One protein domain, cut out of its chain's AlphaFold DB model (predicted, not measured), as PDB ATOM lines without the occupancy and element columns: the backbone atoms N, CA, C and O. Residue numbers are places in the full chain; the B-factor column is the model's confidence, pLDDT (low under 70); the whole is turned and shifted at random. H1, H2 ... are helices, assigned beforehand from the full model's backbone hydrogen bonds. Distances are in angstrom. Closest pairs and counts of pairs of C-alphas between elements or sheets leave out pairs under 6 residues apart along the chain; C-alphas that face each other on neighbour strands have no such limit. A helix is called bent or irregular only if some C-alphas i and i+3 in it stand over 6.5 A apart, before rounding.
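What this domain is: This is residues 6 to 174 of the 186 residues of an uncharacterized protein of Clostridiaceae bacterium (UniProt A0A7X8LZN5). Two long helices, H1 and H2, lie side by side as a hairpin, with H5 crossing both, H7 packed on H2 and the first arm of bent H3 on H1. H3b and H4 form a second hairpin; residues 109 to 115 and 167 to 174 stick out. The printed part has 169 residues with eight named helices, H1 to H8 in chain order, and no named strand: all helix. It is compact, with a radius of gyration of the C-alphas of 17.9 A and spans of 60 by 42 by 25 A.

How they stand to each other: H1, residues 6 to 36, and H2, residues 41 to 71, form a helical hairpin at a shallow tilt of 23 degrees; their closest C-alphas, Ile 34 and Pro 41, are 5.5 A apart. H5, residues 125 to 134, touches H1, about perpendicular at 85 degrees, closest C-alphas Leu 23 and Pro 126, 5.9 A. H7, residues 146 to 160, touches residues 57 to 69 of H2, closest C-alphas Arg 65 and Gly 159, 4.1 A. H3, residues 84 to 105, assigned as one helix by its hydrogen bonds, is bent, C-alphas 92 and 95 being 6.9 A apart. Its arm H3a, residues 84 to 92, touches H7, closest C-alphas Gly 89 and Ala 149, 3.9 A, and residues 8 to 16 of H1, closest Ser 12 and Gly 92, 4.3 A. Arm H3b, residues 95 to 105, forms a hairpin with H4, residues 110 to 123, closest C-alphas Leu 103 and Tyr 120, 5.9 A. H6, residues 138 to 144, touches H5, closest C-alphas Ser 131 and His 140, 4.9 A. H8, residues 165 to 172, is near H2. Every O i to N i+4 pair is within hydrogen-bond range in H2, H3a, H3b, H7 and H8, against 23 of 27 in H1, 8 of 10 in H4, 4 of 6 in H5 and 2 of 3 in H6.

Where its parts are: H1 begins at C-alpha 6 (4.324, 32.757, 34.258) and measures 45.0 A, H2 44.5 A; H8 ends at C-alpha 172 (22.281, 14.397, 4.114). H1 is irregular, only just, at C-alphas 28 and 31, 6.9 A apart; H4 at 111 and 114, 7.5 A; H5 at 126 and 129, 7.8 A.

The domain as a whole: The C-alphas farthest apart, Pro 74 and Glu 111, are 60.7 A apart. The printed part has no cut; the link from H2 to H3 is long, and its residues 74 to 78 have pLDDT under 70.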
ATOM      1  N   LEU A   6       4.710  34.161  34.070       85.94
ATOM      2  CA  LEU A   6       4.324  32.757  34.258       85.94
ATOM      3  C   LEU A   6       4.584  31.864  33.033       85.94
ATOM      4  O   LEU A   6       5.007  30.717  33.179       85.94
ATOM      5  N   SER A   7       4.347  32.368  31.818       84.69
ATOM      6  CA  SER A   7       4.571  31.585  30.600       84.69
ATOM      7  C   SER A   7       6.060  31.409  30.315       84.69
ATOM      8  O   SER A   7       6.468  30.346  29.850       84.69
ATOM      9  N   GLN A   8       6.868  32.420  30.641       86.38
ATOM     10  CA  GLN A   8       8.320  32.374  30.514       86.38
ATOM     11  C   GLN A   8       8.906  31.374  31.509       86.38
ATOM     12  O   GLN A   8       9.635  30.477  31.100       86.38
ATOM     13  N   ILE A   9       8.485  31.438  32.777       89.75
ATOM     14  CA  ILE A   9       8.888  30.477  33.813       89.75
ATOM     15  C   ILE A   9       8.526  29.051  33.393       89.75
ATOM     16  O   ILE A   9       9.374  28.168  33.449       89.75
ATOM     17  N   LYS A  10       7.304  28.816  32.898       91.19
ATOM     18  CA  LYS A  10       6.875  27.484  32.443       91.19
ATOM     19  C   LYS A  10       7.734  26.945  31.291       91.19
ATOM     20  O   LYS A  10       7.993  25.746  31.239       91.19
ATOM     21  N   ARG A  11       8.163  27.809  30.364       90.56
ATOM     22  CA  ARG A  11       9.050  27.431  29.248       90.56
ATOM     23  C   ARG A  11      10.458  27.114  29.745       90.56
ATOM     24  O   ARG A  11      11.019  26.113  29.322       90.56
ATOM     25  N   SER A  12      10.988  27.896  30.679       92.38
ATOM     26  CA  SER A  12      12.291  27.637  31.302       92.38
ATOM     27  C   SER A  12      12.287  26.351  32.135       92.38
ATOM     28  O   SER A  12      13.196  25.534  32.017       92.38
ATOM     29  N   LEU A  13      11.219  26.106  32.905       94.56
ATOM     30  CA  LEU A  13      11.030  24.882  33.692       94.56
ATOM     31  C   LEU A  13      10.995  23.627  32.812       94.56
ATOM     32  O   LEU A  13      11.273  22.529  33.283       94.56
ATOM     33  N   LYS A  14      10.680  23.776  31.522       95.19
ATOM     34  CA  LYS A  14      10.718  22.658  30.589       95.19
ATOM     35  C   LYS A  14      12.133  22.100  30.410       95.19
ATOM     36  O   LYS A  14      12.295  20.891  30.461       95.19
ATOM     37  N   VAL A  15      13.152  22.962  30.329       97.00
ATOM     38  CA  VAL A  15      14.568  22.540  30.268       97.00
ATOM     39  C   VAL A  15      14.960  21.765  31.526       97.00
ATOM     40  O   VAL A  15      15.620  20.732  31.442       97.00
ATOM     41  N   PHE A  16      14.515  22.241  32.693       97.25
ATOM     42  CA  PHE A  16      14.701  21.539  33.961       97.25
ATOM     43  C   PHE A  16      14.029  20.159  33.946       97.25
ATOM     44  O   PHE A  16      14.662  19.164  34.289       97.25
ATOM     45  N   ALA A  17      12.767  20.084  33.520       97.44
ATOM     46  CA  ALA A  17      12.016  18.833  33.465       97.44
ATOM     47  C   ALA A  17      12.651  17.817  32.502       97.44
ATOM     48  O   ALA A  17      12.781  16.646  32.858       97.44
ATOM     49  N   ASP A  18      13.103  18.264  31.328       98.00
ATOM     50  CA  ASP A  18      13.803  17.418  30.357       98.00
ATOM     51  C   ASP A  18      15.109  16.866  30.947       98.00
ATOM     52  O   ASP A  18      15.416  15.683  30.778       98.00
ATOM     53  N   TYR A  19      15.852  17.690  31.698       98.31
ATOM     54  CA  TYR A  19      17.045  17.244  32.416       98.31
ATOM     55  C   TYR A  19      16.723  16.200  33.486       98.31
ATOM     56  O   TYR A  19      17.376  15.162  33.539       98.31
ATOM     57  N   VAL A  20      15.713  16.445  34.325       98.19
ATOM     58  CA  VAL A  20      15.294  15.501  35.372       98.19
ATOM     59  C   VAL A  20      14.857  14.171  34.759       98.19
ATOM     60  O   VAL A  20      15.242  13.116  35.255       98.19
ATOM     61  N   LEU A  21      14.119  14.198  33.647       98.12
ATOM     62  CA  LEU A  21      13.740  12.986  32.919       98.12
ATOM     63  C   LEU A  21      14.977  12.222  32.425       98.12
ATOM     64  O   LEU A  21      15.072  11.009  32.612       98.12
ATOM     65  N   ALA A  22      15.944  12.923  31.832       98.25
ATOM     66  CA  ALA A  22      17.200  12.320  31.398       98.25
ATOM     67  C   ALA A  22      18.015  11.766  32.576       98.25
ATOM     68  O   ALA A  22      18.620  10.707  32.452       98.25
ATOM     69  N   LEU A  23      18.002  12.437  33.728       98.00
ATOM     70  CA  LEU A  23      18.662  11.984  34.948       98.00
ATOM     71  C   LEU A  23      18.026  10.696  35.494       98.00
ATOM     72  O   LEU A  23      18.741   9.764  35.853       98.00
ATOM     73  N   ILE A  24      16.694  10.605  35.493       98.06
ATOM     74  CA  ILE A  24      15.970   9.378  35.859       98.06
ATOM     75  C   ILE A  24      16.359   8.237  34.916       98.06
ATOM     76  O   ILE A  24      16.698   7.150  35.382       98.06
ATOM     77  N   LEU A  25      16.368   8.486  33.603       97.75
ATOM     78  CA  LEU A  25      16.806   7.496  32.616       97.75
ATOM     79  C   LEU A  25      18.263   7.082  32.846       97.75
ATOM     80  O   LEU A  25      18.576   5.895  32.803       97.75
ATOM     81  N   PHE A  26      19.148   8.034  33.140       97.69
ATOM     82  CA  PHE A  26      20.542   7.747  33.449       97.69
ATOM     83  C   PHE A  26      20.658   6.781  34.633       97.69
ATOM     84  O   PHE A  26      21.311   5.745  34.506       97.69
ATOM     85  N   PHE A  27      19.979   7.055  35.751       96.12
ATOM     86  CA  PHE A  27      20.007   6.169  36.918       96.12
ATOM     87  C   PHE A  27      19.387   4.797  36.645       96.12
ATOM     88  O   PHE A  27      19.973   3.789  37.039       96.12
ATOM     89  N   LEU A  28      18.266   4.746  35.917       97.00
ATOM     90  CA  LEU A  28      17.612   3.498  35.512       97.00
ATOM     91  C   LEU A  28      18.580   2.572  34.758       97.00
ATOM     92  O   LEU A  28      18.645   1.376  35.033       97.00
ATOM     93  N   PHE A  29      19.362   3.130  33.831       96.00
ATOM     94  CA  PHE A  29      20.291   2.362  33.001       96.00
ATOM     95  C   PHE A  29      21.690   2.204  33.605       96.00
ATOM     96  O   PHE A  29      22.472   1.400  33.104       96.00
ATOM     97  N   THR A  30      22.014   2.901  34.696       93.50
ATOM     98  CA  THR A  30      23.350   2.835  35.307       93.50
ATOM     99  C   THR A  30      23.662   1.427  35.816       93.50
ATOM    100  O   THR A  30      24.721   0.888  35.502       93.50
ATOM    101  N   MET A  31      22.740   0.801  36.557       90.19
ATOM    102  CA  MET A  31      22.972  -0.531  37.132       90.19
ATOM    103  C   MET A  31      23.142  -1.625  36.064       90.19
ATOM    104  O   MET A  31      24.158  -2.319  36.119       90.19
ATOM    105  N   PRO A  32      22.244  -1.757  35.063       92.62
ATOM    106  CA  PRO A  32      22.432  -2.718  33.973       92.62
ATOM    107  C   PRO A  32      23.738  -2.523  33.189       92.62
ATOM    108  O   PRO A  32      24.378  -3.492  32.794       92.62
ATOM    109  N   VAL A  33      24.151  -1.270  32.961       92.44
ATOM    110  CA  VAL A  33      25.382  -0.978  32.214       92.44
ATOM    111  C   VAL A  33      26.625  -1.345  33.020       92.44
ATOM    112  O   VAL A  33      27.560  -1.916  32.466       92.44
ATOM    113  N   ILE A  34      26.644  -1.051  34.323       89.25
ATOM    114  CA  ILE A  34      27.776  -1.409  35.186       89.25
ATOM    115  C   ILE A  34      27.871  -2.928  35.353       89.25
ATOM    116  O   ILE A  34      28.970  -3.468  35.279       89.25
ATOM    117  N   SER A  35      26.751  -3.633  35.543       88.94
ATOM    118  CA  SER A  35      26.769  -5.093  35.710       88.94
ATOM    119  C   SER A  35      27.180  -5.837  34.436       88.94
ATOM    120  O   SER A  35      27.790  -6.902  34.518       88.94
ATOM    121  N   GLY A  36      26.887  -5.270  33.263       87.50
ATOM    122  CA  GLY A  36      27.268  -5.831  31.968       87.50
ATOM    123  C   GLY A  36      28.740  -5.639  31.581       87.50
ATOM    124  O   GLY A  36      29.199  -6.296  30.649       87.50
ATOM    125  N   VAL A  37      29.496  -4.767  32.264       89.19
ATOM    126  CA  VAL A  37      30.884  -4.424  31.902       89.19
ATOM    127  C   VAL A  37      31.852  -4.818  33.019       89.19
ATOM    128  O   VAL A  37      31.840  -4.230  34.095       89.19
ATOM    129  N   LYS A  38      32.743  -5.780  32.740       74.56
ATOM    130  CA  LYS A  38      33.703  -6.314  33.726       74.56
ATOM    131  C   LYS A  38      34.966  -5.463  33.886       74.56
ATOM    132  O   LYS A  38      35.425  -5.265  35.005       74.56
ATOM    133  N   ASP A  39      35.486  -4.911  32.788       82.12
ATOM    134  CA  ASP A  39      36.876  -4.429  32.770       82.12
ATOM    135  C   ASP A  39      37.017  -2.899  32.869       82.12
ATOM    136  O   ASP A  39      38.103  -2.391  33.144       82.12
ATOM    137  N   ASN A  40      35.938  -2.124  32.661       88.00
ATOM    138  CA  ASN A  40      36.004  -0.657  32.748       88.00
ATOM    139  C   ASN A  40      34.643   0.037  33.006       88.00
ATOM    140  O   ASN A  40      34.062   0.643  32.095       88.00
ATOM    141  N   PRO A  41      34.141   0.034  34.255       86.75
ATOM    142  CA  PRO A  41      32.861   0.665  34.588       86.75
ATOM    143  C   PRO A  41      32.876   2.183  34.360       86.75
ATOM    144  O   PRO A  41      31.854   2.774  34.017       86.75
ATOM    145  N   ARG A  42      34.038   2.837  34.485       88.19
ATOM    146  CA  ARG A  42      34.159   4.289  34.284       88.19
ATOM    147  C   ARG A  42      33.876   4.689  32.836       88.19
ATOM    148  O   ARG A  42      33.128   5.635  32.598       88.19
ATOM    149  N   ASN A  43      34.457   3.983  31.866       91.81
ATOM    150  CA  ASN A  43      34.193   4.249  30.451       91.81
ATOM    151  C   ASN A  43      32.759   3.875  30.067       91.81
ATOM    152  O   ASN A  43      32.130   4.628  29.327       91.81
ATOM    153  N   ALA A  44      32.215   2.795  30.630       93.62
ATOM    154  CA  ALA A  44      30.821   2.412  30.426       93.62
ATOM    155  C   ALA A  44      29.846   3.527  30.848       93.62
ATOM    156  O   ALA A  44      28.969   3.906  30.072       93.62
ATOM    157  N   ILE A  45      30.054   4.129  32.026       94.25
ATOM    158  CA  ILE A  45      29.252   5.264  32.511       94.25
ATOM    159  C   ILE A  45      29.404   6.486  31.596       94.25
ATOM    160  O   ILE A  45      28.422   7.170  31.309       94.25
ATOM    161  N   THR A  46      30.611   6.764  31.090       95.31
ATOM    162  CA  THR A  46      30.810   7.851  30.119       95.31
ATOM    163  C   THR A  46      30.033   7.607  28.829       95.31
ATOM    164  O   THR A  46      29.317   8.506  28.393       95.31
ATOM    165  N   TYR A  47      30.092   6.410  28.246       95.50
ATOM    166  CA  TYR A  47      29.312   6.103  27.044       95.50
ATOM    167  C   TYR A  47      27.806   6.170  27.301       95.50
ATOM    168  O   TYR A  47      27.086   6.768  26.503       95.50
ATOM    169  N   LEU A  48      27.335   5.662  28.445       96.56
ATOM    170  CA  LEU A  48      25.940   5.812  28.858       96.56
ATOM    171  C   LEU A  48      25.544   7.292  28.936       96.56
ATOM    172  O   LEU A  48      24.513   7.678  28.390       96.56
ATOM    173  N   SER A  49      26.376   8.140  29.550       97.69
ATOM    174  CA  SER A  49      26.091   9.575  29.638       97.69
ATOM    175  C   SER A  49      26.008  10.243  28.266       97.69
ATOM    176  O   SER A  49      25.148  11.092  28.078       97.69
ATOM    177  N   ILE A  50      26.817   9.827  27.284       98.19
ATOM    178  CA  ILE A  50      26.734  10.334  25.904       98.19
ATOM    179  C   ILE A  50      25.405   9.925  25.257       98.19
ATOM    180  O   ILE A  50      24.739  10.753  24.638       98.19
ATOM    181  N   VAL A  51      24.982   8.670  25.416       97.94
ATOM    182  CA  VAL A  51      23.707   8.185  24.861       97.94
ATOM    183  C   VAL A  51      22.524   8.943  25.468       97.94
ATOM    184  O   VAL A  51      21.676   9.456  24.737       97.94
ATOM    185  N   ILE A  52      22.487   9.072  26.795       98.31
ATOM    186  CA  ILE A  52      21.437   9.824  27.492       98.31
ATOM    187  C   ILE A  52      21.485  11.312  27.121       98.31
ATOM    188  O   ILE A  52      20.439  11.924  26.902       98.31
ATOM    189  N   PHE A  53      22.681  11.883  26.975       98.44
ATOM    190  CA  PHE A  53      22.862  13.255  26.514       98.44
ATOM    191  C   PHE A  53      22.247  13.489  25.135       98.44
ATOM    192  O   PHE A  53      21.615  14.517  24.931       98.44
ATOM    193  N   ILE A  54      22.390  12.557  24.189       98.25
ATOM    194  CA  ILE A  54      21.798  12.694  22.849       98.25
ATOM    195  C   ILE A  54      20.265  12.771  22.934       98.25
ATOM    196  O   ILE A  54      19.649  13.582  22.238       98.25
ATOM    197  N   ILE A  55      19.649  11.974  23.810       98.00
ATOM    198  CA  ILE A  55      18.197  12.005  24.052       98.00
ATOM    199  C   ILE A  55      17.792  13.351  24.668       98.00
ATOM    200  O   ILE A  55      16.877  14.011  24.174       98.00
ATOM    201  N   LEU A  56      18.508  13.787  25.708       98.44
ATOM    202  CA  LEU A  56      18.306  15.078  26.367       98.44
ATOM    203  C   LEU A  56      18.438  16.249  25.381       98.44
ATOM    204  O   LEU A  56      17.567  17.118  25.324       98.44
ATOM    205  N   PHE A  57      19.501  16.239  24.577       98.31
ATOM    206  CA  PHE A  57      19.766  17.213  23.526       98.31
ATOM    207  C   PHE A  57      18.582  17.303  22.570       98.31
ATOM    208  O   PHE A  57      18.079  18.395  22.309       98.31
ATOM    209  N   TYR A  58      18.119  16.157  22.064       97.31
ATOM    210  CA  TYR A  58      17.023  16.108  21.106       97.31
ATOM    211  C   TYR A  58      15.723  16.667  21.696       97.31
ATOM    212  O   TYR A  58      15.066  17.473  21.033       97.31
ATOM    213  N   ASN A  59      15.382  16.300  22.934       97.50
ATOM    214  CA  ASN A  59      14.170  16.772  23.609       97.50
ATOM    215  C   ASN A  59      14.181  18.296  23.779       97.50
ATOM    216  O   ASN A  59      13.311  18.974  23.224       97.50
ATOM    217  N   ILE A  60      15.222  18.843  24.419       98.12
ATOM    218  CA  ILE A  60      15.354  20.293  24.640       98.12
ATOM    219  C   ILE A  60      15.333  21.039  23.302       98.12
ATOM    220  O   ILE A  60      14.625  22.037  23.146       98.12
ATOM    221  N   TYR A  61      16.088  20.551  22.312       97.69
ATOM    222  CA  TYR A  61      16.170  21.169  20.993       97.69
ATOM    223  C   TYR A  61      14.799  21.232  20.308       97.69
ATOM    224  O   TYR A  61      14.377  22.295  19.840       97.69
ATOM    225  N   VAL A  62      14.084  20.104  20.239       96.00
ATOM    226  CA  VAL A  62      12.775  20.020  19.577       96.00
ATOM    227  C   VAL A  62      11.740  20.862  20.303       96.00
ATOM    228  O   VAL A  62      10.943  21.543  19.652       96.00
ATOM    229  N   ASP A  63      11.758  20.863  21.628       95.75
ATOM    230  CA  ASP A  63      10.803  21.620  22.413       95.75
ATOM    231  C   ASP A  63      10.998  23.124  22.282       95.75
ATOM    232  O   ASP A  63      10.025  23.839  22.022       95.75
ATOM    233  N   MET A  64      12.239  23.602  22.331       96.12
ATOM    234  CA  MET A  64      12.540  25.016  22.100       96.12
ATOM    235  C   MET A  64      12.227  25.448  20.672       96.12
ATOM    236  O   MET A  64      11.663  26.524  20.465       96.12
ATOM    237  N   ARG A  65      12.477  24.582  19.687       95.00
ATOM    238  CA  ARG A  65      12.065  24.812  18.298       95.00
ATOM    239  C   ARG A  65      10.551  24.971  18.181       95.00
ATOM    240  O   ARG A  65      10.068  25.917  17.564       95.00
ATOM    241  N   ASN A  66       9.787  24.064  18.787       93.19
ATOM    242  CA  ASN A  66       8.324  24.095  18.759       93.19
ATOM    243  C   ASN A  66       7.759  25.325  19.487       93.19
ATOM    244  O   ASN A  66       6.726  25.859  19.078       93.19
ATOM    245  N   ILE A  67       8.421  25.780  20.552       92.44
ATOM    246  CA  ILE A  67       8.088  27.026  21.249       92.44
ATOM    247  C   ILE A  67       8.320  28.226  20.321       92.44
ATOM    248  O   ILE A  67       7.392  29.008  20.118       92.44
ATOM    249  N   ALA A  68       9.491  28.333  19.688       92.25
ATOM    250  CA  ALA A  68       9.801  29.415  18.751       92.25
ATOM    251  C   ALA A  68       8.816  29.476  17.572       92.25
ATOM    252  O   ALA A  68       8.309  30.550  17.253       92.25
ATOM    253  N   PHE A  69       8.452  28.325  16.990       89.38
ATOM    254  CA  PHE A  69       7.431  28.250  15.939       89.38
ATOM    255  C   PHE A  69       6.081  28.820  16.372       89.38
ATOM    256  O   PHE A  69       5.377  29.413  15.560       89.38
ATOM    257  N   LYS A  70       5.685  28.616  17.632       87.50
ATOM    258  CA  LYS A  70       4.424  29.143  18.165       87.50
ATOM    259  C   LYS A  70       4.521  30.640  18.434       87.50
ATOM    260  O   LYS A  70       3.575  31.358  18.129       87.50
ATOM    261  N   GLU A  71       5.644  31.109  18.971       87.00
ATOM    262  CA  GLU A  71       5.835  32.523  19.311       87.00
ATOM    263  C   GLU A  71       6.057  33.424  18.087       87.00
ATOM    264  O   GLU A  71       5.654  34.582  18.119       87.00
ATOM    265  N   LYS A  72       6.645  32.901  17.003       84.62
ATOM    266  CA  LYS A  72       6.837  33.622  15.733       84.62
ATOM    267  C   LYS A  72       5.521  33.902  14.995       84.62
ATOM    268  O   LYS A  72       5.484  34.778  14.137       84.62
ATOM    269  N   ARG A  73       4.441  33.157  15.274       80.06
ATOM    270  CA  ARG A  73       3.186  33.287  14.514       80.06
ATOM    271  C   ARG A  73       2.621  34.716  14.614       80.06
ATOM    272  O   ARG A  73       2.463  35.209  15.733       80.06
ATOM    273  N   PRO A  74       2.211  35.329  13.481       67.50
ATOM    274  CA  PRO A  74       1.673  36.696  13.447       67.50
ATOM    275  C   PRO A  74       0.472  36.906  14.373       67.50
ATOM    276  O   PRO A  74       0.275  37.991  14.906       67.50
ATOM    277  N   GLN A  75      -0.287  35.834  14.625       68.00
ATOM    278  CA  GLN A  75      -1.469  35.816  15.491       68.00
ATOM    279  C   GLN A  75      -1.212  36.272  16.934       68.00
ATOM    280  O   GLN A  75      -2.173  36.526  17.655       68.00
ATOM    281  N   TYR A  76       0.045  36.355  17.383       63.62
ATOM    282  CA  TYR A  76       0.353  36.725  18.762       63.62
ATOM    283  C   TYR A  76       1.098  38.059  18.929       63.62
ATOM    284  O   TYR A  76       1.304  38.455  20.071       63.62
ATOM    285  N   ASN A  77       1.496  38.743  17.845       65.94
ATOM    286  CA  ASN A  77       2.218  40.033  17.856       65.94
ATOM    287  C   ASN A  77       3.348  40.147  18.915       65.94
ATOM    288  O   ASN A  77       3.574  41.206  19.494       65.94
ATOM    289  N   ILE A  78       4.036  39.036  19.221       67.88
ATOM    290  CA  ILE A  78       5.019  38.972  20.321       67.88
ATOM    291  C   ILE A  78       6.412  39.419  19.853       67.88
ATOM    292  O   ILE A  78       7.245  39.731  20.698       67.88
ATOM    293  N   ASN A  79       6.675  39.421  18.534       73.88
ATOM    294  CA  ASN A  79       7.978  39.697  17.903       73.88
ATOM    295  C   ASN A  79       9.171  39.272  18.782       73.88
ATOM    296  O   ASN A  79       9.995  40.104  19.170       73.88
ATOM    297  N   PRO A  80       9.231  37.988  19.186       81.38
ATOM    298  CA  PRO A  80      10.183  37.562  20.192       81.38
ATOM    299  C   PRO A  80      11.616  37.636  19.638       81.38
ATOM    300  O   PRO A  80      11.846  37.292  18.474       81.38
ATOM    301  N   PRO A  81      12.603  38.021  20.462       86.12
ATOM    302  CA  PRO A  81      13.994  38.018  20.039       86.12
ATOM    303  C   PRO A  81      14.492  36.591  19.774       86.12
ATOM    304  O   PRO A  81      14.138  35.648  20.483       86.12
ATOM    305  N   PHE A  82      15.386  36.428  18.799       87.50
ATOM    306  CA  PHE A  82      15.933  35.116  18.421       87.50
ATOM    307  C   PHE A  82      16.740  34.438  19.547       87.50
ATOM    308  O   PHE A  82      16.854  33.215  19.569       87.50
ATOM    309  N   TYR A  83      17.280  35.213  20.493       91.31
ATOM    310  CA  TYR A  83      18.077  34.722  21.624       91.31
ATOM    311  C   TYR A  83      17.234  34.275  22.830       91.31
ATOM    312  O   TYR A  83      17.780  33.806  23.828       91.31
ATOM    313  N   LYS A  84      15.900  34.384  22.771       91.88
ATOM    314  CA  LYS A  84      15.013  34.086  23.909       91.88
ATOM    315  C   LYS A  84      15.138  32.643  24.409       91.88
ATOM    316  O   LYS A  84      15.050  32.406  25.609       91.88
ATOM    317  N   GLY A  85      15.419  31.692  23.515       93.50
ATOM    318  CA  GLY A  85      15.693  30.303  23.895       93.50
ATOM    319  C   GLY A  85      16.910  30.136  24.802       93.50
ATOM    320  O   GLY A  85      16.882  29.310  25.708       93.50
ATOM    321  N   PHE A  86      17.949  30.953  24.610       96.56
ATOM    322  CA  PHE A  86      19.120  30.942  25.485       96.56
ATOM    323  C   PHE A  86      18.752  31.425  26.893       96.56
ATOM    324  O   PHE A  86      19.146  30.805  27.875       96.56
ATOM    325  N   ILE A  87      17.913  32.463  26.996       95.50
ATOM    326  CA  ILE A  87      17.390  32.958  28.281       95.50
ATOM    327  C   ILE A  87      16.541  31.885  28.974       95.50
ATOM    328  O   ILE A  87      16.710  31.654  30.169       95.50
ATOM    329  N   TYR A  88      15.672  31.185  28.236       95.50
ATOM    330  CA  TYR A  88      14.905  30.063  28.790       95.50
ATOM    331  C   TYR A  88      15.808  28.949  29.312       95.50
ATOM    332  O   TYR A  88      15.564  28.416  30.392       95.50
ATOM    333  N   GLY A  89      16.876  28.642  28.580       97.00
ATOM    334  CA  GLY A  89      17.910  27.715  29.011       97.00
ATOM    335  C   GLY A  89      18.618  28.155  30.292       97.00
ATOM    336  O   GLY A  89      18.682  27.375  31.238       97.00
ATOM    337  N   LEU A  90      19.080  29.408  30.360       97.06
ATOM    338  CA  LEU A  90      19.722  29.977  31.549       97.06
ATOM    339  C   LEU A  90      18.803  29.932  32.771       97.06
ATOM    340  O   LEU A  90      19.210  29.474  33.831       97.06
ATOM    341  N   MET A  91      17.548  30.351  32.624       96.31
ATOM    342  CA  MET A  91      16.568  30.281  33.709       96.31
ATOM    343  C   MET A  91      16.265  28.835  34.117       96.31
ATOM    344  O   MET A  91      16.083  28.553  35.298       96.31
ATOM    345  N   GLY A  92      16.205  27.918  33.149       96.00
ATOM    346  CA  GLY A  92      15.930  26.504  33.385       96.00
ATOM    347  C   GLY A  92      17.046  25.787  34.142       96.00
ATOM    348  O   GLY A  92      16.762  24.873  34.912       96.00
ATOM    349  N   ILE A  93      18.302  26.215  33.980       97.69
ATOM    350  CA  ILE A  93      19.439  25.604  34.681       97.69
ATOM    351  C   ILE A  93      19.643  26.130  36.105       97.69
ATOM    352  O   ILE A  93      20.319  25.460  36.878       97.69
ATOM    353  N   ILE A  94      19.061  27.276  36.485       97.44
ATOM    354  CA  ILE A  94      19.191  27.849  37.842       97.44
ATOM    355  C   ILE A  94      18.910  26.814  38.946       97.44
ATOM    356  O   ILE A  94      19.783  26.624  39.794       97.44
ATOM    357  N   PRO A  95      17.759  26.106  38.959       96.81
ATOM    358  CA  PRO A  95      17.502  25.098  39.987       96.81
ATOM    359  C   PRO A  95      18.507  23.934  39.954       96.81
ATOM    360  O   PRO A  95      18.863  23.422  41.011       96.81
ATOM    361  N   LEU A  96      19.013  23.543  38.778       97.56
ATOM    362  CA  LEU A  96      20.029  22.485  38.658       97.56
ATOM    363  C   LEU A  96      21.361  22.917  39.270       97.56
ATOM    364  O   LEU A  96      21.953  22.183  40.055       97.56
ATOM    365  N   VAL A  97      21.806  24.130  38.940       98.00
ATOM    366  CA  VAL A  97      23.033  24.729  39.469       98.00
ATOM    367  C   VAL A  97      22.932  24.894  40.982       98.00
ATOM    368  O   VAL A  97      23.862  24.519  41.688       98.00
ATOM    369  N   ALA A  98      21.798  25.384  41.488       97.62
ATOM    370  CA  ALA A  98      21.569  25.533  42.921       97.62
ATOM    371  C   ALA A  98      21.681  24.187  43.657       97.62
ATOM    372  O   ALA A  98      22.436  24.081  44.622       97.62
ATOM    373  N   ILE A  99      21.001  23.142  43.166       97.56
ATOM    374  CA  ILE A  99      21.082  21.796  43.752       97.56
ATOM    375  C   ILE A  99      22.517  21.260  43.686       97.56
ATOM    376  O   ILE A  99      23.021  20.751  44.683       97.56
ATOM    377  N   GLN A 100      23.204  21.409  42.552       97.56
ATOM    378  CA  GLN A 100      24.573  20.920  42.389       97.56
ATOM    379  C   GLN A 100      25.561  21.619  43.329       97.56
ATOM    380  O   GLN A 100      26.422  20.960  43.907       97.56
ATOM    381  N   ILE A 101      25.440  22.936  43.506       97.69
ATOM    382  CA  ILE A 101      26.266  23.695  44.452       97.69
ATOM    383  C   ILE A 101      26.016  23.198  45.875       97.69
ATOM    384  O   ILE A 101      26.977  22.910  46.586       97.69
ATOM    385  N   ILE A 102      24.748  23.027  46.268       96.94
ATOM    386  CA  ILE A 102      24.394  22.471  47.580       96.94
ATOM    387  C   ILE A 102      25.042  21.095  47.754       96.94
ATOM    388  O   ILE A 102      25.721  20.878  48.753       96.94
ATOM    389  N   LEU A 103      24.912  20.197  46.770       95.69
ATOM    390  CA  LEU A 103      25.522  18.867  46.815       95.69
ATOM    391  C   LEU A 103      27.039  18.936  47.011       95.69
ATOM    392  O   LEU A 103      27.564  18.195  47.832       95.69
ATOM    393  N   ILE A 104      27.740  19.830  46.312       95.62
ATOM    394  CA  ILE A 104      29.197  20.000  46.444       95.62
ATOM    395  C   ILE A 104      29.579  20.557  47.825       95.62
ATOM    396  O   ILE A 104      30.604  20.164  48.375       95.62
ATOM    397  N   MET A 105      28.767  21.453  48.394       95.81
ATOM    398  CA  MET A 105      29.053  22.131  49.666       95.81
ATOM    399  C   MET A 105      28.783  21.280  50.916       95.81
ATOM    400  O   MET A 105      29.229  21.657  52.003       95.81
ATOM    401  N   ILE A 106      28.070  20.155  50.797       94.38
ATOM    402  CA  ILE A 106      27.838  19.242  51.924       94.38
ATOM    403  C   ILE A 106      29.186  18.721  52.437       94.38
ATOM    404  O   ILE A 106      29.943  18.083  51.709       94.38
ATOM    405  N   LYS A 107      29.475  18.971  53.716       92.19
ATOM    406  CA  LYS A 107      30.634  18.395  54.401       92.19
ATOM    407  C   LYS A 107      30.275  16.993  54.874       92.19
ATOM    408  O   LYS A 107      29.325  16.832  55.635       92.19
ATOM    409  N   VAL A 108      31.043  15.998  54.444       93.00
ATOM    410  CA  VAL A 108      30.875  14.605  54.867       93.00
ATOM    411  C   VAL A 108      32.104  14.119  55.643       93.00
ATOM    412  O   VAL A 108      33.205  14.617  55.402       93.00
ATOM    413  N   PRO A 109      31.952  13.156  56.570       94.19
ATOM    414  CA  PRO A 109      33.092  12.464  57.170       94.19
ATOM    415  C   PRO A 109      33.963  11.788  56.101       94.19
ATOM    416  O   PRO A 109      33.451  11.384  55.056       94.19
ATOM    417  N   LYS A 110      35.260  11.600  56.389       91.06
ATOM    418  CA  LYS A 110      36.241  11.021  55.443       91.06
ATOM    419  C   LYS A 110      35.791   9.684  54.841       91.06
ATOM    420  O   LYS A 110      36.000   9.424  53.661       91.06
ATOM    421  N   GLU A 111      35.116   8.865  55.639       94.50
ATOM    422  CA  GLU A 111      34.575   7.558  55.243       94.50
ATOM    423  C   GLU A 111      33.548   7.651  54.097       94.50
ATOM    424  O   GLU A 111      33.412   6.724  53.297       94.50
ATOM    425  N   PHE A 112      32.865   8.791  53.962       94.00
ATOM    426  CA  PHE A 112      31.817   9.023  52.967       94.00
ATOM    427  C   PHE A 112      32.262   9.893  51.784       94.00
ATOM    428  O   PHE A 112      31.452  10.139  50.889       94.00
ATOM    429  N   GLU A 113      33.526  10.323  51.703       92.38
ATOM    430  CA  GLU A 113      34.015  11.187  50.611       92.38
ATOM    431  C   GLU A 113      33.794  10.568  49.223       92.38
ATOM    432  O   GLU A 113      33.407  11.247  48.270       92.38
ATOM    433  N   THR A 114      33.970   9.249  49.101       92.50
ATOM    434  CA  THR A 114      33.740   8.552  47.828       92.50
ATOM    435  C   THR A 114      32.262   8.549  47.442       92.50
ATOM    436  O   THR A 114      31.935   8.730  46.267       92.50
ATOM    437  N   LEU A 115      31.365   8.353  48.411       93.06
ATOM    438  CA  LEU A 115      29.922   8.392  48.181       93.06
ATOM    439  C   LEU A 115      29.478   9.808  47.809       93.06
ATOM    440  O   LEU A 115      28.775   9.986  46.819       93.06
ATOM    441  N   HIS A 116      29.947  10.811  48.549       94.38
ATOM    442  CA  HIS A 116      29.685  12.222  48.279       94.38
ATOM    443  C   HIS A 116      30.127  12.628  46.877       94.38
ATOM    444  O   HIS A 116      29.344  13.225  46.137       94.38
ATOM    445  N   ARG A 117      31.321  12.188  46.458       93.44
ATOM    446  CA  ARG A 117      31.775  12.350  45.077       93.44
ATOM    447  C   ARG A 117      30.808  11.727  44.084       93.44
ATOM    448  O   ARG A 117      30.360  12.396  43.160       93.44
ATOM    449  N   ARG A 118      30.430  10.467  44.284       92.75
ATOM    450  CA  ARG A 118      29.493   9.777  43.387       92.75
ATOM    451  C   ARG A 118      28.118  10.447  43.331       92.75
ATOM    452  O   ARG A 118      27.501  10.409  42.274       92.75
ATOM    453  N   LEU A 119      27.655  11.082  44.407       94.25
ATOM    454  CA  LEU A 119      26.375  11.795  44.434       94.25
ATOM    455  C   LEU A 119      26.376  13.007  43.500       94.25
ATOM    456  O   LEU A 119      25.512  13.096  42.628       94.25
ATOM    457  N   TYR A 120      27.354  13.911  43.621       94.88
ATOM    458  CA  TYR A 120      27.394  15.091  42.751       94.88
ATOM    459  C   TYR A 120      27.781  14.736  41.307       94.88
ATOM    460  O   TYR A 120      27.340  15.407  40.373       94.88
ATOM    461  N   GLN A 121      28.567  13.671  41.102       95.44
ATOM    462  CA  GLN A 121      28.852  13.138  39.767       95.44
ATOM    463  C   GLN A 121      27.599  12.522  39.135       95.44
ATOM    464  O   GLN A 121      27.321  12.745  37.958       95.44
ATOM    465  N   GLY A 122      26.826  11.782  39.933       95.25
ATOM    466  CA  GLY A 122      25.570  11.159  39.533       95.25
ATOM    467  C   GLY A 122      24.495  12.183  39.194       95.25
ATOM    468  O   GLY A 122      23.824  12.023  38.181       95.25
ATOM    469  N   PHE A 123      24.369  13.270  39.966       97.50
ATOM    470  CA  PHE A 123      23.449  14.365  39.634       97.50
ATOM    471  C   PHE A 123      23.799  15.024  38.296       97.50
ATOM    472  O   PHE A 123      22.898  15.373  37.539       97.50
ATOM    473  N   GLY A 124      25.090  15.127  37.967       96.56
ATOM    474  CA  GLY A 124      25.582  15.532  36.649       96.56
ATOM    475  C   GLY A 124      25.513  14.440  35.575       96.56
ATOM    476  O   GLY A 124      26.061  14.638  34.498       96.56
ATOM    477  N   GLY A 125      24.883  13.291  35.843       95.88
ATOM    478  CA  GLY A 125      24.944  12.061  35.047       95.88
ATOM    479  C   GLY A 125      24.764  12.243  33.536       95.88
ATOM    480  O   GLY A 125      25.684  11.910  32.788       95.88
ATOM    481  N   PRO A 126      23.653  12.834  33.054       97.56
ATOM    482  CA  PRO A 126      23.449  13.121  31.629       97.56
ATOM    483  C   PRO A 126      24.530  14.006  30.988       97.56
ATOM    484  O   PRO A 126      24.667  14.022  29.771       97.56
ATOM    485  N   LEU A 127      25.298  14.750  31.783       97.94
ATOM    486  CA  LEU A 127      26.383  15.629  31.343       97.94
ATOM    487  C   LEU A 127      27.758  15.146  31.833       97.94
ATOM    488  O   LEU A 127      28.749  15.854  31.665       97.94
ATOM    489  N   TYR A 128      27.847  13.934  32.397       97.38
ATOM    490  CA  TYR A 128      29.065  13.404  33.013       97.38
ATOM    491  C   TYR A 128      30.241  13.399  32.034       97.38
ATOM    492  O   TYR A 128      31.351  13.787  32.393       97.38
ATOM    493  N   TRP A 129      30.003  13.022  30.773       97.56
ATOM    494  CA  TRP A 129      31.032  13.060  29.735       97.56
ATOM    495  C   TRP A 129      31.615  14.464  29.519       97.56
ATOM    496  O   TRP A 129      32.819  14.583  29.314       97.56
ATOM    497  N   ILE A 130      30.809  15.524  29.631       97.44
ATOM    498  CA  ILE A 130      31.258  16.917  29.483       97.44
ATOM    499  C   ILE A 130      32.137  17.302  30.668       97.44
ATOM    500  O   ILE A 130      33.256  17.772  30.482       97.44
ATOM    501  N   SER A 131      31.676  17.036  31.890       96.81
ATOM    502  CA  SER A 131      32.456  17.287  33.107       96.81
ATOM    503  C   SER A 131      33.790  16.539  33.088       96.81
ATOM    504  O   SER A 131      34.815  17.076  33.508       96.81
ATOM    505  N   ARG A 132      33.797  15.313  32.550       94.94
ATOM    506  CA  ARG A 132      35.006  14.503  32.370       94.94
ATOM    507  C   ARG A 132      35.960  15.118  31.347       94.94
ATOM    508  O   ARG A 132      37.153  15.167  31.626       94.94
ATOM    509  N   LEU A 133      35.457  15.613  30.214       96.31
ATOM    510  CA  LEU A 133      36.272  16.322  29.217       96.31
ATOM    511  C   LEU A 133      36.905  17.596  29.782       96.31
ATOM    512  O   LEU A 133      38.029  17.927  29.424       96.31
ATOM    513  N   LEU A 134      36.206  18.284  30.686       95.81
ATOM    514  CA  LEU A 134      36.712  19.487  31.345       95.81
ATOM    515  C   LEU A 134      37.763  19.188  32.427       95.81
ATOM    516  O   LEU A 134      38.486  20.093  32.822       95.81
ATOM    517  N   GLY A 135      37.876  17.942  32.908       93.88
ATOM    518  CA  GLY A 135      38.885  17.527  33.896       93.88
ATOM    519  C   GLY A 135      38.332  16.951  35.206       93.88
ATOM    520  O   GLY A 135      39.085  16.798  36.159       93.88
ATOM    521  N   ASP A 136      37.030  16.641  35.278       92.12
ATOM    522  CA  ASP A 136      36.397  15.868  36.372       92.12
ATOM    523  C   ASP A 136      36.491  16.501  37.785       92.12
ATOM    524  O   ASP A 136      36.350  15.821  38.800       92.12
ATOM    525  N   GLN A 137      36.708  17.818  37.873       94.69
ATOM    526  CA  GLN A 137      36.641  18.580  39.124       94.69
ATOM    527  C   GLN A 137      35.191  18.950  39.466       94.69
ATOM    528  O   GLN A 137      34.351  19.080  38.577       94.69
ATOM    529  N   SER A 138      34.893  19.183  40.747       94.38
ATOM    530  CA  SER A 138      33.543  19.521  41.232       94.38
ATOM    531  C   SER A 138      32.910  20.703  40.480       94.38
ATOM    532  O   SER A 138      31.743  20.639  40.095       94.38
ATOM    533  N   VAL A 139      33.694  21.742  40.182       96.38
ATOM    534  CA  VAL A 139      33.246  22.932  39.437       96.38
ATOM    535  C   VAL A 139      32.847  22.597  37.993       96.38
ATOM    536  O   VAL A 139      31.904  23.187  37.464       96.38
ATOM    537  N   HIS A 140      33.484  21.611  37.359       97.38
ATOM    538  CA  HIS A 140      33.163  21.222  35.982       97.38
ATOM    539  C   HIS A 140      31.743  20.671  35.846       97.38
ATOM    540  O   HIS A 140      31.101  20.888  34.821       97.38
ATOM    541  N   TYR A 141      31.215  20.045  36.900       96.88
ATOM    542  CA  TYR A 141      29.825  19.593  36.937       96.88
ATOM    543  C   TYR A 141      28.836  20.752  36.890       96.88
ATOM    544  O   TYR A 141      27.827  20.661  36.195       96.88
ATOM    545  N   VAL A 142      29.149  21.866  37.551       97.50
ATOM    546  CA  VAL A 142      28.333  23.083  37.488       97.50
ATOM    547  C   VAL A 142      28.421  23.717  36.100       97.50
ATOM    548  O   VAL A 142      27.397  24.036  35.498       97.50
ATOM    549  N   ILE A 143      29.637  23.845  35.559       97.50
ATOM    550  CA  ILE A 143      29.870  24.444  34.236       97.50
ATOM    551  C   ILE A 143      29.172  23.642  33.134       97.50
ATOM    552  O   ILE A 143      28.638  24.235  32.197       97.50
ATOM    553  N   SER A 144      29.106  22.313  33.253       97.94
ATOM    554  CA  SER A 144      28.477  21.449  32.251       97.94
ATOM    555  C   SER A 144      27.018  21.825  31.947       97.94
ATOM    556  O   SER A 144      26.589  21.722  30.797       97.94
ATOM    557  N   PHE A 145      26.271  22.363  32.924       98.31
ATOM    558  CA  PHE A 145      24.881  22.794  32.730       98.31
ATOM    559  C   PHE A 145      24.720  23.922  31.710       98.31
ATOM    560  O   PHE A 145      23.659  24.041  31.098       98.31
ATOM    561  N   THR A 146      25.764  24.718  31.467       97.88
ATOM    562  CA  THR A 146      25.731  25.785  30.453       97.88
ATOM    563  C   THR A 146      25.424  25.247  29.057       97.88
ATOM    564  O   THR A 146      24.759  25.921  28.270       97.88
ATOM    565  N   VAL A 147      25.796  23.995  28.768       98.19
ATOM    566  CA  VAL A 147      25.477  23.323  27.503       98.19
ATOM    567  C   VAL A 147      23.970  23.245  27.272       98.19
ATOM    568  O   VAL A 147      23.524  23.436  26.143       98.19
ATOM    569  N   LEU A 148      23.156  23.071  28.319       98.31
ATOM    570  CA  LEU A 148      21.695  23.058  28.187       98.31
ATOM    571  C   LEU A 148      21.162  24.403  27.681       98.31
ATOM    572  O   LEU A 148      20.238  24.428  26.864       98.31
ATOM    573  N   ALA A 149      21.774  25.516  28.100       97.88
ATOM    574  CA  ALA A 149      21.408  26.842  27.614       97.88
ATOM    575  C   ALA A 149      21.739  27.024  26.128       97.88
ATOM    576  O   ALA A 149      20.915  27.545  25.372       97.88
ATOM    577  N   PHE A 150      22.893  26.522  25.681       98.19
ATOM    578  CA  PHE A 150      23.256  26.522  24.263       98.19
ATOM    579  C   PHE A 150      22.317  25.657  23.415       98.19
ATOM    580  O   PHE A 150      21.885  26.100  22.351       98.19
ATOM    581  N   ILE A 151      21.938  24.465  23.888       98.12
ATOM    582  CA  ILE A 151      20.986  23.587  23.187       98.12
ATOM    583  C   ILE A 151      19.621  24.269  23.070       98.12
ATOM    584  O   ILE A 151      19.027  24.285  21.989       98.12
ATOM    585  N   ALA A 152      19.140  24.874  24.159       98.00
ATOM    586  CA  ALA A 152      17.874  25.592  24.170       98.00
ATOM    587  C   ALA A 152      17.885  26.789  23.204       98.00
ATOM    588  O   ALA A 152      16.946  26.974  22.424       98.00
ATOM    589  N   GLY A 153      18.977  27.559  23.196       97.19
ATOM    590  CA  GLY A 153      19.207  28.641  22.241       97.19
ATOM    591  C   GLY A 153      19.213  28.155  20.790       97.19
ATOM    592  O   GLY A 153      18.494  28.707  19.959       97.19
ATOM    593  N   ALA A 154      19.953  27.084  20.490       97.25
ATOM    594  CA  ALA A 154      20.036  26.505  19.150       97.25
ATOM    595  C   ALA A 154      18.682  25.968  18.656       97.25
ATOM    596  O   ALA A 154      18.304  26.205  17.507       97.25
ATOM    597  N   GLY A 155      17.928  25.284  19.520       96.50
ATOM    598  CA  GLY A 155      16.581  24.801  19.212       96.50
ATOM    599  C   GLY A 155      15.617  25.944  18.912       96.50
ATOM    600  O   GLY A 155      14.930  25.933  17.888       96.50
ATOM    601  N   TYR A 156      15.606  26.975  19.756       96.06
ATOM    602  CA  TYR A 156      14.755  28.148  19.560       96.06
ATOM    603  C   TYR A 156      15.109  28.902  18.273       96.06
ATOM    604  O   TYR A 156      14.227  29.210  17.471       96.06
ATOM    605  N   PHE A 157      16.400  29.139  18.027       95.06
ATOM    606  CA  PHE A 157      16.878  29.781  16.802       95.06
ATOM    607  C   PHE A 157      16.472  28.996  15.551       95.06
ATOM    608  O   PHE A 157      15.987  29.579  14.579       95.06
ATOM    609  N   ALA A 158      16.589  27.666  15.590       94.19
ATOM    610  CA  ALA A 158      16.127  26.809  14.509       94.19
ATOM    611  C   ALA A 158      14.626  26.978  14.239       94.19
ATOM    612  O   ALA A 158      14.229  27.087  13.085       94.19
ATOM    613  N   GLY A 159      13.794  27.065  15.280       91.94
ATOM    614  CA  GLY A 159      12.357  27.292  15.108       91.94
ATOM    615  C   GLY A 159      12.042  28.681  14.555       91.94
ATOM    616  O   GLY A 159      11.128  28.833  13.753       91.94
ATOM    617  N   PHE A 160      12.846  29.689  14.900       89.31
ATOM    618  CA  PHE A 160      12.726  31.030  14.328       89.31
ATOM    619  C   PHE A 160      13.043  31.054  12.821       89.31
ATOM    620  O   PHE A 160      12.421  31.797  12.057       89.31
ATOM    621  N   LYS A 161      13.986  30.216  12.378       90.56
ATOM    622  CA  LYS A 161      14.407  30.058  10.974       90.56
ATOM    623  C   LYS A 161      13.660  28.955  10.213       90.56
ATOM    624  O   LYS A 161      14.075  28.604   9.115       90.56
ATOM    625  N   ASP A 162      12.596  28.397  10.788       87.88
ATOM    626  CA  ASP A 162      11.829  27.278  10.225       87.88
ATOM    627  C   ASP A 162      12.694  26.040   9.870       87.88
ATOM    628  O   ASP A 162      12.382  25.255   8.971       87.88
ATOM    629  N   PHE A 163      13.796  25.840  10.599       88.31
ATOM    630  CA  PHE A 163      14.765  24.771  10.377       88.31
ATOM    631  C   PHE A 163      14.402  23.493  11.143       88.31
ATOM    632  O   PHE A 163      14.143  23.498  12.349       88.31
ATOM    633  N   TYR A 164      14.466  22.352  10.452       88.19
ATOM    634  CA  TYR A 164      14.171  21.035  11.017       88.19
ATOM    635  C   TYR A 164      15.397  20.119  10.953       88.19
ATOM    636  O   TYR A 164      15.696  19.555   9.901       88.19
ATOM    637  N   LEU A 165      16.039  19.884  12.104       83.62
ATOM    638  CA  LEU A 165      17.215  19.010  12.226       83.62
ATOM    639  C   LEU A 165      17.021  17.621  11.590       83.62
ATOM    640  O   LEU A 165      17.864  17.161  10.831       83.62
ATOM    641  N   LEU A 166      15.875  16.978  11.830       84.81
ATOM    642  CA  LEU A 166      15.552  15.672  11.240       84.81
ATOM    643  C   LEU A 166      15.466  15.704   9.710       84.81
ATOM    644  O   LEU A 166      15.881  14.748   9.058       84.81
ATOM    645  N   ASN A 167      14.935  16.783   9.127       86.12
ATOM    646  CA  ASN A 167      14.865  16.916   7.672       86.12
ATOM    647  C   ASN A 167      16.266  17.111   7.089       86.12
ATOM    648  O   ASN A 167      16.593  16.473   6.094       86.12
ATOM    649  N   PHE A 168      17.100  17.921   7.747       87.00
ATOM    650  CA  PHE A 168      18.493  18.129   7.360       87.00
ATOM    651  C   PHE A 168      19.302  16.823   7.395       87.00
ATOM    652  O   PHE A 168      19.963  16.481   6.416       87.00
ATOM    653  N   ILE A 169      19.188  16.046   8.478       86.56
ATOM    654  CA  ILE A 169      19.860  14.743   8.605       86.56
ATOM    655  C   ILE A 169      19.367  13.773   7.525       86.56
ATOM    656  O   ILE A 169      20.178  13.151   6.846       86.56
ATOM    657  N   ARG A 170      18.049  13.670   7.303       87.19
ATOM    658  CA  ARG A 170      17.483  12.797   6.258       87.19
ATOM    659  C   ARG A 170      17.974  13.158   4.858       87.19
ATOM    660  O   ARG A 170      18.309  12.255   4.100       87.19
ATOM    661  N   GLN A 171      18.037  14.450   4.533       88.38
ATOM    662  CA  GLN A 171      18.562  14.928   3.252       88.38
ATOM    663  C   GLN A 171      20.038  14.562   3.082       88.38
ATOM    664  O   GLN A 171      20.415  14.037   2.039       88.38
ATOM    665  N   LYS A 172      20.859  14.772   4.118       89.38
ATOM    666  CA  LYS A 172      22.281  14.397   4.114       89.38
ATOM    667  C   LYS A 172      22.505  12.890   3.980       89.38
ATOM    668  O   LYS A 172      23.460  12.487   3.333       89.38
ATOM    669  N   LEU A 173      21.617  12.076   4.546       89.44
ATOM    670  CA  LEU A 173      21.652  10.614   4.440       89.44
ATOM    671  C   LEU A 173      21.006  10.077   3.150       89.44
ATOM    672  O   LEU A 173      20.883   8.865   2.994       89.44
ATOM    673  N   GLY A 174      20.548  10.943   2.238       86.31
ATOM    674  CA  GLY A 174      19.918  10.525   0.980       86.31
ATOM    675  C   GLY A 174      18.566   9.820   1.152       86.31
ATOM    676  O   GLY A 174      18.067   9.191   0.217       86.31
TER     677      GLY A 174